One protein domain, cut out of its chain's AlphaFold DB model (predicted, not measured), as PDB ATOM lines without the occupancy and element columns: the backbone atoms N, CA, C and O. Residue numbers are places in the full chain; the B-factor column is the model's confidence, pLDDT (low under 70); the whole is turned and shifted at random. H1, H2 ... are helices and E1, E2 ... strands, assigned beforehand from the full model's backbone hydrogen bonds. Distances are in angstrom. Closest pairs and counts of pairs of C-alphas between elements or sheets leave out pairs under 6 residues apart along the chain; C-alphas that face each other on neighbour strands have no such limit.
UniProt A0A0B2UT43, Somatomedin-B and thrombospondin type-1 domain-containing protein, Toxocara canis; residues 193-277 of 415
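This is residues 193 to 277 of the 415 residues of the protein "Somatomedin-B and thrombospondin type-1 domain-containing protein" of Toxocara canis (UniProt A0A0B2UT43). This is a thin rod with little regular structure: the two-stranded antiparallel sheet E1 - E3 lies lengthwise towards one end, and the short helices H1 and H2 sit among loops towards the other. The stretch 215 to 240 runs lengthwise between them. The 85 printed residues include H1, H2, E1, E2 and E3 in that order, with 27 residues in named elements, class mixed. The whole is extended, radius of gyration of the C-alphas 21.6 A, spanning 75 by 22 by 13 A.

Find C-alpha 241 at (156.913, 148.117, 125.097); from there E1, residues 241 to 248, runs 23.1 A. E3, residues 266 to 273, runs 21.4 A to C-alpha 273 at (153.174, 150.905, 123.026). E2 is residues 251 to 253, H1 201 to 204, H2 211 to 214.

E1 and E3 are antiparallel at 153 degrees; N 241 and O 273, 2.8 A apart, are within hydrogen-bond range. E3 bends by 51 degrees at residue 270. E1 runs on into E2 at 18 degrees. E2 pairs with no named strand, but with residues 221 to 222, antiparallel. H1 and H2 are apart, each too short for an O i to N i+4 pair.

The C-alphas of His 193 and Pro 277, the farthest two, are 75.6 A apart. The printed part has no cut. Links H2 to E1 and E2 to E3 are long. Eight residues have pLDDT under 70, among them 236 to 237.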
ATOM      1  N   HIS A 193     125.599 163.003 180.573       59.69
ATOM      2  CA  HIS A 193     125.119 162.178 179.450       59.69
ATOM      3  C   HIS A 193     125.464 162.813 178.100       59.69
ATOM      4  O   HIS A 193     124.587 163.294 177.382       59.69
ATOM      5  N   LEU A 194     126.745 162.893 177.789       67.06
ATOM      6  CA  LEU A 194     127.246 163.379 176.522       67.06
ATOM      7  C   LEU A 194     127.443 162.170 175.638       67.06
ATOM      8  O   LEU A 194     128.257 161.298 175.935       67.06
ATOM      9  N   CYS A 195     126.669 162.130 174.575       71.50
ATOM     10  CA  CYS A 195     126.813 161.140 173.537       71.50
ATOM     11  C   CYS A 195     127.336 161.836 172.280       71.50
ATOM     12  O   CYS A 195     127.165 163.051 172.093       71.50
ATOM     13  N   TYR A 196     128.046 161.074 171.456       73.94
ATOM     14  CA  TYR A 196     128.722 161.602 170.281       73.94
ATOM     15  C   TYR A 196     128.000 161.185 169.011       73.94
ATOM     16  O   TYR A 196     127.367 160.131 168.920       73.94
ATOM     17  N   CYS A 197     128.096 162.070 168.030       72.81
ATOM     18  CA  CYS A 197     127.534 161.899 166.703       72.81
ATOM     19  C   CYS A 197     128.638 162.008 165.654       72.81
ATOM     20  O   CYS A 197     128.488 162.670 164.635       72.81
ATOM     21  N   ASP A 198     129.796 161.421 165.931       72.75
ATOM     22  CA  ASP A 198     130.932 161.383 165.023       72.75
ATOM     23  C   ASP A 198     131.180 159.957 164.506       72.75
ATOM     24  O   ASP A 198     130.513 158.997 164.885       72.75
ATOM     25  N   GLU A 199     132.121 159.818 163.574       68.50
ATOM     26  CA  GLU A 199     132.500 158.522 162.990       68.50
ATOM     27  C   GLU A 199     133.068 157.548 164.033       68.50
ATOM     28  O   GLU A 199     132.958 156.328 163.895       68.50
ATOM     29  N   MET A 200     133.640 158.095 165.103       71.69
ATOM     30  CA  MET A 200     134.320 157.326 166.128       71.69
ATOM     31  C   MET A 200     133.357 156.749 167.168       71.69
ATOM     32  O   MET A 200     133.721 155.760 167.810       71.69
ATOM     33  N   CYS A 201     132.128 157.269 167.284       76.25
ATOM     34  CA  CYS A 201     131.202 156.815 168.321       76.25
ATOM     35  C   CYS A 201     130.840 155.332 168.204       76.25
ATOM     36  O   CYS A 201     130.657 154.645 169.208       76.25
ATOM     37  N   ILE A 202     130.773 154.796 166.977       71.44
ATOM     38  CA  ILE A 202     130.469 153.373 166.752       71.44
ATOM     39  C   ILE A 202     131.613 152.504 167.287       71.44
ATOM     40  O   ILE A 202     131.377 151.430 167.838       71.44
ATOM     41  N   SER A 203     132.850 152.983 167.145       72.69
ATOM     42  CA  SER A 203     134.047 152.275 167.602       72.69
ATOM     43  C   SER A 203     134.236 152.375 169.117       72.69
ATOM     44  O   SER A 203     134.678 151.407 169.736       72.69
ATOM     45  N   PHE A 204     133.898 153.519 169.721       76.00
ATOM     46  CA  PHE A 204     134.025 153.750 171.164       76.00
ATOM     47  C   PHE A 204     132.782 153.351 171.976       76.00
ATOM     48  O   PHE A 204     132.885 153.174 173.189       76.00
ATOM     49  N   GLY A 205     131.637 153.129 171.323       70.62
ATOM     50  CA  GLY A 205     130.395 152.681 171.956       70.62
ATOM     51  C   GLY A 205     129.632 153.777 172.707       70.62
ATOM     52  O   GLY A 205     128.811 153.457 173.563       70.62
ATOM     53  N   ASP A 206     129.883 155.050 172.402       78.69
ATOM     54  CA  ASP A 206     129.314 156.243 173.049       78.69
ATOM     55  C   ASP A 206     128.338 157.022 172.138       78.69
ATOM     56  O   ASP A 206     128.070 158.212 172.342       78.69
ATOM     57  N   CYS A 207     127.766 156.344 171.137       75.12
ATOM     58  CA  CYS A 207     126.739 156.913 170.264       75.12
ATOM     59  C   CYS A 207     125.443 157.249 171.015       75.12
ATOM     60  O   CYS A 207     124.991 156.514 171.898       75.12
ATOM     61  N   CYS A 208     124.775 158.324 170.592       75.44
ATOM     62  CA  CYS A 208     123.440 158.669 171.081       75.44
ATOM     63  C   CYS A 208     122.395 157.601 170.704       75.44
ATOM     64  O   CYS A 208     122.481 156.967 169.652       75.44
ATOM     65  N   SER A 209     121.347 157.424 171.517       73.75
ATOM     66  CA  SER A 209     120.285 156.447 171.212       73.75
ATOM     67  C   SER A 209     119.462 156.801 169.966       73.75
ATOM     68  O   SER A 209     118.814 155.927 169.393       73.75
ATOM     69  N   ASP A 210     119.470 158.069 169.550       71.62
ATOM     70  CA  ASP A 210     118.811 158.600 168.351       71.62
ATOM     71  C   ASP A 210     119.777 158.840 167.174       71.62
ATOM     72  O   ASP A 210     119.391 159.433 166.165       71.62
ATOM     73  N   TYR A 211     121.013 158.337 167.275       70.56
ATOM     74  CA  TYR A 211     122.089 158.516 166.297       70.56
ATOM     75  C   TYR A 211     121.655 158.259 164.845       70.56
ATOM     76  O   TYR A 211     121.948 159.054 163.959       70.56
ATOM     77  N   THR A 212     120.880 157.199 164.591       67.19
ATOM     78  CA  THR A 212     120.413 156.839 163.238       67.19
ATOM     79  C   THR A 212     119.432 157.840 162.626       67.19
ATOM     80  O   THR A 212     119.251 157.838 161.407       67.19
ATOM     81  N   PHE A 213     118.791 158.674 163.447       68.12
ATOM     82  CA  PHE A 213     117.803 159.661 163.024       68.12
ATOM     83  C   PHE A 213     118.395 161.072 162.941       68.12
ATOM     84  O   PHE A 213     118.132 161.781 161.972       68.12
ATOM     85  N   VAL A 214     119.210 161.471 163.924       71.44
ATOM     86  CA  VAL A 214     119.825 162.812 163.977       71.44
ATOM     87  C   VAL A 214     121.071 162.897 163.097       71.44
ATOM     88  O   VAL A 214     121.291 163.904 162.425       71.44
ATOM     89  N   CYS A 215     121.861 161.825 163.056       73.19
ATOM     90  CA  CYS A 215     123.145 161.750 162.364       73.19
ATOM     91  C   CYS A 215     123.155 160.536 161.426       73.19
ATOM     92  O   CYS A 215     123.913 159.587 161.639       73.19
ATOM     93  N   PRO A 216     122.283 160.510 160.399       74.81
ATOM     94  CA  PRO A 216     122.198 159.367 159.504       74.81
ATOM     95  C   PRO A 216     123.558 159.122 158.824       74.81
ATOM     96  O   PRO A 216     124.159 160.080 158.321       74.81
ATOM     97  N   PRO A 217     124.041 157.862 158.768       78.50
ATOM     98  CA  PRO A 217     125.303 157.536 158.117       78.50
ATOM     99  C   PRO A 217     125.352 158.067 156.688       78.50
ATOM    100  O   PRO A 217     124.427 157.860 155.896       78.50
ATOM    101  N   SER A 218     126.434 158.770 156.357       83.94
ATOM    102  CA  SER A 218     126.642 159.327 155.026       83.94
ATOM    103  C   SER A 218     127.900 158.742 154.419       83.94
ATOM    104  O   SER A 218     129.017 159.083 154.812       83.94
ATOM    105  N   ASP A 219     127.702 157.860 153.446       87.81
ATOM    106  CA  ASP A 219     128.800 157.235 152.724       87.81
ATOM    107  C   ASP A 219     129.601 158.264 151.927       87.81
ATOM    108  O   ASP A 219     129.079 159.297 151.461       87.81
ATOM    109  N   CYS A 220     130.876 157.933 151.728       92.25
ATOM    110  CA  CYS A 220     131.744 158.704 150.865       92.25
ATOM    111  C   CYS A 220     131.199 158.758 149.430       92.25
ATOM    112  O   CYS A 220     130.861 157.746 148.814       92.25
ATOM    113  N   TYR A 221     131.164 159.966 148.877       91.94
ATOM    114  CA  TYR A 221     130.789 160.236 147.497       91.94
ATOM    115  C   TYR A 221     132.013 160.751 146.736       91.94
ATOM    116  O   TYR A 221     132.651 161.723 147.142       91.94
ATOM    117  N   VAL A 222     132.345 160.091 145.629       96.69
ATOM    118  CA  VAL A 222     133.512 160.397 144.786       96.69
ATOM    119  C   VAL A 222     133.077 160.842 143.393       96.69
ATOM    120  O   VAL A 222     131.974 160.527 142.945       96.69
ATOM    121  N   SER A 223     133.954 161.562 142.699       96.38
ATOM    122  CA  SER A 223     133.740 162.004 141.326       96.38
ATOM    123  C   SER A 223     133.745 160.843 140.329       96.38
ATOM    124  O   SER A 223     134.167 159.718 140.626       96.38
ATOM    125  N   ASN A 224     133.354 161.153 139.091       96.50
ATOM    126  CA  ASN A 224     133.682 160.301 137.954       96.50
ATOM    127  C   ASN A 224     135.203 160.223 137.766       96.50
ATOM    128  O   ASN A 224     135.946 161.113 138.188       96.50
ATOM    129  N   TRP A 225     135.649 159.146 137.125       97.56
ATOM    130  CA  TRP A 225     137.044 158.986 136.738       97.56
ATOM    131  C   TRP A 225     137.476 160.049 135.730       97.56
ATOM    132  O   TRP A 225     136.712 160.398 134.830       97.56
ATOM    133  N   SER A 226     138.722 160.496 135.858       96.88
ATOM    134  CA  SER A 226     139.430 161.217 134.809       96.88
ATOM    135  C   SER A 226     139.617 160.335 133.576       96.88
ATOM    136  O   SER A 226     139.513 159.101 133.637       96.88
ATOM    137  N   ASP A 227     139.999 160.967 132.472       97.44
ATOM    138  CA  ASP A 227     140.559 160.243 131.341       97.44
ATOM    139  C   ASP A 227     141.827 159.485 131.757       97.44
ATOM    140  O   ASP A 227     142.486 159.795 132.760       97.44
ATOM    141  N   TRP A 228     142.141 158.442 130.991       96.69
ATOM    142  CA  TRP A 228     143.380 157.699 131.163       96.69
ATOM    143  C   TRP A 228     144.576 158.565 130.778       96.69
ATOM    144  O   TRP A 228     144.547 159.233 129.747       96.69
ATOM    145  N   SER A 229     145.647 158.486 131.568       94.50
ATOM    146  CA  SER A 229     146.950 159.011 131.176       94.50
ATOM    147  C   SER A 229     147.473 158.313 129.922       94.50
ATOM    148  O   SER A 229     147.034 157.212 129.564       94.50
ATOM    149  N   ASP A 230     148.504 158.905 129.329       92.62
ATOM    150  CA  ASP A 230     149.315 158.219 128.334       92.62
ATOM    151  C   ASP A 230     149.927 156.932 128.908       92.62
ATOM    152  O   ASP A 230     150.088 156.769 130.127       92.62
ATOM    153  N   CYS A 231     150.226 155.993 128.007       91.50
ATOM    154  CA  CYS A 231     150.908 154.755 128.354       91.50
ATOM    155  C   CYS A 231     152.363 155.067 128.708       91.50
ATOM    156  O   CYS A 231     153.107 155.567 127.869       91.50
ATOM    157  N   VAL A 232     152.774 154.766 129.938       90.06
ATOM    158  CA  VAL A 232     154.178 154.877 130.345       90.06
ATOM    159  C   VAL A 232     154.804 153.498 130.215       90.06
ATOM    160  O   VAL A 232     154.419 152.590 130.950       90.06
ATOM    161  N   ALA A 233     155.711 153.331 129.251       88.94
ATOM    162  CA  ALA A 233     156.388 152.061 129.003       88.94
ATOM    163  C   ALA A 233     157.492 151.778 130.038       88.94
ATOM    164  O   ALA A 233     158.173 152.699 130.483       88.94
ATOM    165  N   ASP A 234     157.700 150.499 130.355       80.56
ATOM    166  CA  ASP A 234     158.668 150.015 131.351       80.56
ATOM    167  C   ASP A 234     160.094 149.807 130.782       80.56
ATOM    168  O   ASP A 234     160.957 149.245 131.453       80.56
ATOM    169  N   ASP A 235     160.356 150.229 129.539       76.88
ATOM    170  CA  ASP A 235     161.694 150.197 128.927       76.88
ATOM    171  C   ASP A 235     162.632 151.250 129.555       76.88
ATOM    172  O   ASP A 235     162.167 152.283 130.042       76.88
ATOM    173  N   ASP A 236     163.955 151.050 129.476       67.25
ATOM    174  CA  ASP A 236     164.989 151.939 130.050       67.25
ATOM    175  C   ASP A 236     164.842 153.404 129.593       67.25
ATOM    176  O   ASP A 236     165.306 154.337 130.252       67.25
ATOM    177  N   GLN A 237     164.193 153.617 128.446       69.25
ATOM    178  CA  GLN A 237     163.936 154.935 127.868       69.25
ATOM    179  C   GLN A 237     162.467 155.379 127.949       69.25
ATOM    180  O   GLN A 237     162.159 156.455 127.442       69.25
ATOM    181  N   GLN A 238     161.568 154.578 128.536       73.88
ATOM    182  CA  GLN A 238     160.117 154.812 128.649       73.88
ATOM    183  C   GLN A 238     159.400 155.109 127.315       73.88
ATOM    184  O   GLN A 238     158.389 155.807 127.284       73.88
ATOM    185  N   LYS A 239     159.923 154.615 126.183       76.44
ATOM    186  CA  LYS A 239     159.433 154.988 124.839       76.44
ATOM    187  C   LYS A 239     158.502 153.972 124.190       76.44
ATOM    188  O   LYS A 239     157.665 154.365 123.379       76.44
ATOM    189  N   CYS A 240     158.676 152.682 124.464       85.00
ATOM    190  CA  CYS A 240     157.876 151.629 123.848       85.00
ATOM    191  C   CYS A 240     157.930 150.332 124.667       85.00
ATOM    192  O   CYS A 240     158.789 150.180 125.530       85.00
ATOM    193  N   GLY A 241     157.021 149.394 124.397       85.12
ATOM    194  CA  GLY A 241     156.913 148.117 125.097       85.12
ATOM    195  C   GLY A 241     155.679 148.025 125.994       85.12
ATOM    196  O   GLY A 241     154.691 148.735 125.802       85.12
ATOM    197  N   ILE A 242     155.721 147.100 126.953       90.69
ATOM    198  CA  ILE A 242     154.678 146.952 127.975       90.69
ATOM    199  C   ILE A 242     154.783 148.137 128.935       90.69
ATOM    200  O   ILE A 242     155.883 148.568 129.271       90.69
ATOM    201  N   GLY A 243     153.641 148.673 129.345       92.38
ATOM    202  CA  GLY A 243     153.576 149.813 130.239       92.38
ATOM    203  C   GLY A 243     152.299 149.856 131.060       92.38
ATOM    204  O   GLY A 243     151.462 148.945 131.018       92.38
ATOM    205  N   VAL A 244     152.130 150.959 131.783       94.50
ATOM    206  CA  VAL A 244     150.961 151.219 132.627       94.50
ATOM    207  C   VAL A 244     150.388 152.596 132.320       94.50
ATOM    208  O   VAL A 244     151.110 153.588 132.244       94.50
ATOM    209  N   LYS A 245     149.062 152.666 132.200       95.00
ATOM    210  CA  LYS A 245     148.312 153.924 132.212       95.00
ATOM    211  C   LYS A 245     147.473 154.033 133.476       95.00
ATOM    212  O   LYS A 245     147.023 153.023 134.024       95.00
ATOM    213  N   THR A 246     147.276 155.260 133.942       96.06
ATOM    214  CA  THR A 246     146.640 155.562 135.228       96.06
ATOM    215  C   THR A 246     145.489 156.542 135.031       96.06
ATOM    216  O   THR A 246     145.583 157.448 134.208       96.06
ATOM    217  N   ARG A 247     144.404 156.383 135.786       97.25
ATOM    218  CA  ARG A 247     143.346 157.395 135.916       97.25
ATOM    219  C   ARG A 247     143.024 157.645 137.381       97.25
ATOM    220  O   ARG A 247     143.288 156.791 138.232       97.25
ATOM    221  N   THR A 248     142.470 158.816 137.675       96.81
ATOM    222  CA  THR A 248     142.217 159.271 139.049       96.81
ATOM    223  C   THR A 248     140.812 159.834 139.210       96.81
ATOM    224  O   THR A 248     140.170 160.199 138.228       96.81
ATOM    225  N   ARG A 249     140.307 159.864 140.438       96.81
ATOM    226  CA  ARG A 249     139.050 160.525 140.809       96.81
ATOM    227  C   ARG A 249     139.192 161.154 142.186       96.81
ATOM    228  O   ARG A 249     140.042 160.735 142.970       96.81
ATOM    229  N   GLU A 250     138.342 162.120 142.490       95.25
ATOM    230  CA  GLU A 250     138.435 162.920 143.710       95.25
ATOM    231  C   GLU A 250     137.276 162.639 144.666       95.25
ATOM    232  O   GLU A 250     136.194 162.202 144.264       95.25
ATOM    233  N   ILE A 251     137.500 162.890 145.955       94.50
ATOM    234  CA  ILE A 251     136.459 162.796 146.978       94.50
ATOM    235  C   ILE A 251     135.625 164.076 146.926       94.50
ATOM    236  O   ILE A 251     136.122 165.157 147.219       94.50
ATOM    237  N   MET A 252     134.345 163.941 146.588       92.44
ATOM    238  CA  MET A 252     133.384 165.050 146.556       92.44
ATOM    239  C   MET A 252     132.739 165.267 147.930       92.44
ATOM    240  O   MET A 252     132.429 166.394 148.312       92.44
ATOM    241  N   ARG A 253     132.559 164.191 148.701       90.12
ATOM    242  CA  ARG A 253     132.140 164.218 150.105       90.12
ATOM    243  C   ARG A 253     132.777 163.040 150.833       90.12
ATOM    244  O   ARG A 253     132.580 161.903 150.416       90.12
ATOM    245  N   GLY A 254     133.522 163.308 151.902       83.94
ATOM    246  CA  GLY A 254     134.083 162.256 152.757       83.94
ATOM    247  C   GLY A 254     133.006 161.491 153.542       83.94
ATOM    248  O   GLY A 254     131.865 161.963 153.610       83.94
ATOM    249  N   PRO A 255     133.357 160.335 154.130       84.56
ATOM    250  CA  PRO A 255     132.457 159.614 155.024       84.56
ATOM    251  C   PRO A 255     132.097 160.490 156.230       84.56
ATOM    252  O   PRO A 255     132.914 161.280 156.709       84.56
ATOM    253  N   ARG A 256     130.853 160.395 156.700       81.62
ATOM    254  CA  ARG A 256     130.389 161.057 157.929       81.62
ATOM    255  C   ARG A 256     129.480 160.127 158.707       81.62
ATOM    256  O   ARG A 256     128.776 159.316 158.104       81.62
ATOM    257  N   PHE A 257     129.459 160.297 160.027       77.06
ATOM    258  CA  PHE A 257     128.517 159.604 160.911       77.06
ATOM    259  C   PHE A 257     128.557 158.080 160.707       77.06
ATOM    260  O   PHE A 257     127.529 157.415 160.573       77.06
ATOM    261  N   GLY A 258     129.763 157.515 160.616       72.62
ATOM    262  CA  GLY A 258     129.951 156.074 160.433       72.62
ATOM    263  C   GLY A 258     129.519 155.542 159.060       72.62
ATOM    264  O   GLY A 258     129.250 154.350 158.929       72.62
ATOM    265  N   GLY A 259     129.409 156.410 158.048       79.19
ATOM    266  CA  GLY A 259     129.231 156.008 156.653       79.19
ATOM    267  C   GLY A 259     130.470 155.321 156.068       79.19
ATOM    268  O   GLY A 259     131.569 155.413 156.609       79.19
ATOM    269  N   ALA A 260     130.298 154.629 154.945       83.62
ATOM    270  CA  ALA A 260     131.357 153.844 154.317       83.62
ATOM    271  C   ALA A 260     132.538 154.700 153.820       83.62
ATOM    272  O   ALA A 260     132.346 155.748 153.192       83.62
ATOM    273  N   GLU A 261     133.757 154.191 154.036       88.69
ATOM    274  CA  GLU A 261     135.004 154.793 153.554       88.69
ATOM    275  C   GLU A 261     135.033 154.976 152.029       88.69
ATOM    276  O   GLU A 261     134.365 154.280 151.257       88.69
ATOM    277  N   CYS A 262     135.863 155.916 151.578       90.88
ATOM    278  CA  CYS A 262     136.002 156.208 150.161       90.88
ATOM    279  C   CYS A 262     136.604 155.030 149.384       90.88
ATOM    280  O   CYS A 262     137.623 154.464 149.787       90.88
ATOM    281  N   PRO A 263     136.036 154.685 148.217       94.44
ATOM    282  CA  PRO A 263     136.625 153.673 147.357       94.44
ATOM    283  C   PRO A 263     137.960 154.175 146.763       94.44
ATOM    284  O   PRO A 263     138.235 155.376 146.792       94.44
ATOM    285  N   PRO A 264     138.780 153.295 146.153       94.12
ATOM    286  CA  PRO A 264     140.084 153.676 145.614       94.12
ATOM    287  C   PRO A 264     140.006 154.865 144.653       94.12
ATOM    288  O   PRO A 264     139.142 154.905 143.771       94.12
ATOM    289  N   LEU A 265     140.923 155.816 144.823       95.81
ATOM    290  CA  LEU A 265     140.973 157.059 144.046       95.81
ATOM    291  C   LEU A 265     141.863 156.967 142.804       95.81
ATOM    292  O   LEU A 265     141.831 157.855 141.961       95.81
ATOM    293  N   VAL A 266     142.653 155.898 142.689       96.62
ATOM    294  CA  VAL A 266     143.611 155.682 141.602       96.62
ATOM    295  C   VAL A 266     143.384 154.302 141.006       96.62
ATOM    296  O   VAL A 266     143.286 153.315 141.736       96.62
ATOM    297  N   GLU A 267     143.342 154.232 139.681       97.00
ATOM    298  CA  GLU A 267     143.223 152.986 138.932       97.00
ATOM    299  C   GLU A 267     144.344 152.881 137.901       97.00
ATOM    300  O   GLU A 267     144.679 153.857 137.230       97.00
ATOM    301  N   LYS A 268     144.922 151.683 137.783       95.75
ATOM    302  CA  LYS A 268     146.023 151.375 136.868       95.75
ATOM    303  C   LYS A 268     145.615 150.246 135.932       95.75
ATOM    304  O   LYS A 268     145.016 149.270 136.378       95.75
ATOM    305  N   MET A 269     145.979 150.361 134.659       94.44
ATOM    306  CA  MET A 269     145.752 149.328 133.650       94.44
ATOM    307  C   MET A 269     147.006 149.130 132.803       94.44
ATOM    308  O   MET A 269     147.696 150.098 132.478       94.44
ATOM    309  N   SER A 270     147.288 147.880 132.434       93.12
ATOM    310  CA  SER A 270     148.368 147.569 131.504       93.12
ATOM    311  C   SER A 270     148.065 148.117 130.109       93.12
ATOM    312  O   SER A 270     146.918 148.171 129.656       93.12
ATOM    313  N   CYS A 271     149.111 148.543 129.422       92.38
ATOM    314  CA  CYS A 271     149.059 149.009 128.047       92.38
ATOM    315  C   CYS A 271     150.299 148.529 127.292       92.38
ATOM    316  O   CYS A 271     151.269 148.055 127.883       92.38
ATOM    317  N   PHE A 272     150.236 148.612 125.968       89.00
ATOM    318  CA  PHE A 272     151.354 148.292 125.098       89.00
ATOM    319  C   PHE A 272     151.539 149.429 124.106       89.00
ATOM    320  O   PHE A 272     150.578 149.856 123.464       89.00
ATOM    321  N   GLN A 273     152.773 149.901 123.992       87.69
ATOM    322  CA  GLN A 273     153.174 150.905 123.026       87.69
ATOM    323  C   GLN A 273     154.084 150.250 121.995       87.69
ATOM    324  O   GLN A 273     155.126 149.693 122.342       87.69
ATOM    325  N   GLU A 274     153.675 150.283 120.726       79.94
ATOM    326  CA  GLU A 274     154.425 149.644 119.648       79.94
ATOM    327  C   GLU A 274     155.853 150.190 119.577       79.94
ATOM    328  O   GLU A 274     156.085 151.393 119.449       79.94
ATOM    329  N   CYS A 275     156.825 149.285 119.661       78.94
ATOM    330  CA  CYS A 275     158.210 149.618 119.389       78.94
ATOM    331  C   CYS A 275     158.416 149.690 117.881       78.94
ATOM    332  O   CYS A 275     158.116 148.733 117.165       78.94
ATOM    333  N   LEU A 276     158.999 150.796 117.408       74.31
ATOM    334  CA  LEU A 276     159.561 150.821 116.064       74.31
ATOM    335  C   LEU A 276     160.572 149.671 115.964       74.31
ATOM    336  O   LEU A 276     161.445 149.565 116.835       74.31
ATOM    337  N   PRO A 277     160.471 148.803 114.945       59.25
ATOM    338  CA  PRO A 277     161.435 147.737 114.775       59.25
ATOM    339  C   PRO A 277     162.798 148.391 114.576       59.25
ATOM    340  O   PRO A 277     163.036 149.060 113.567       59.25
TER     341      PRO A 277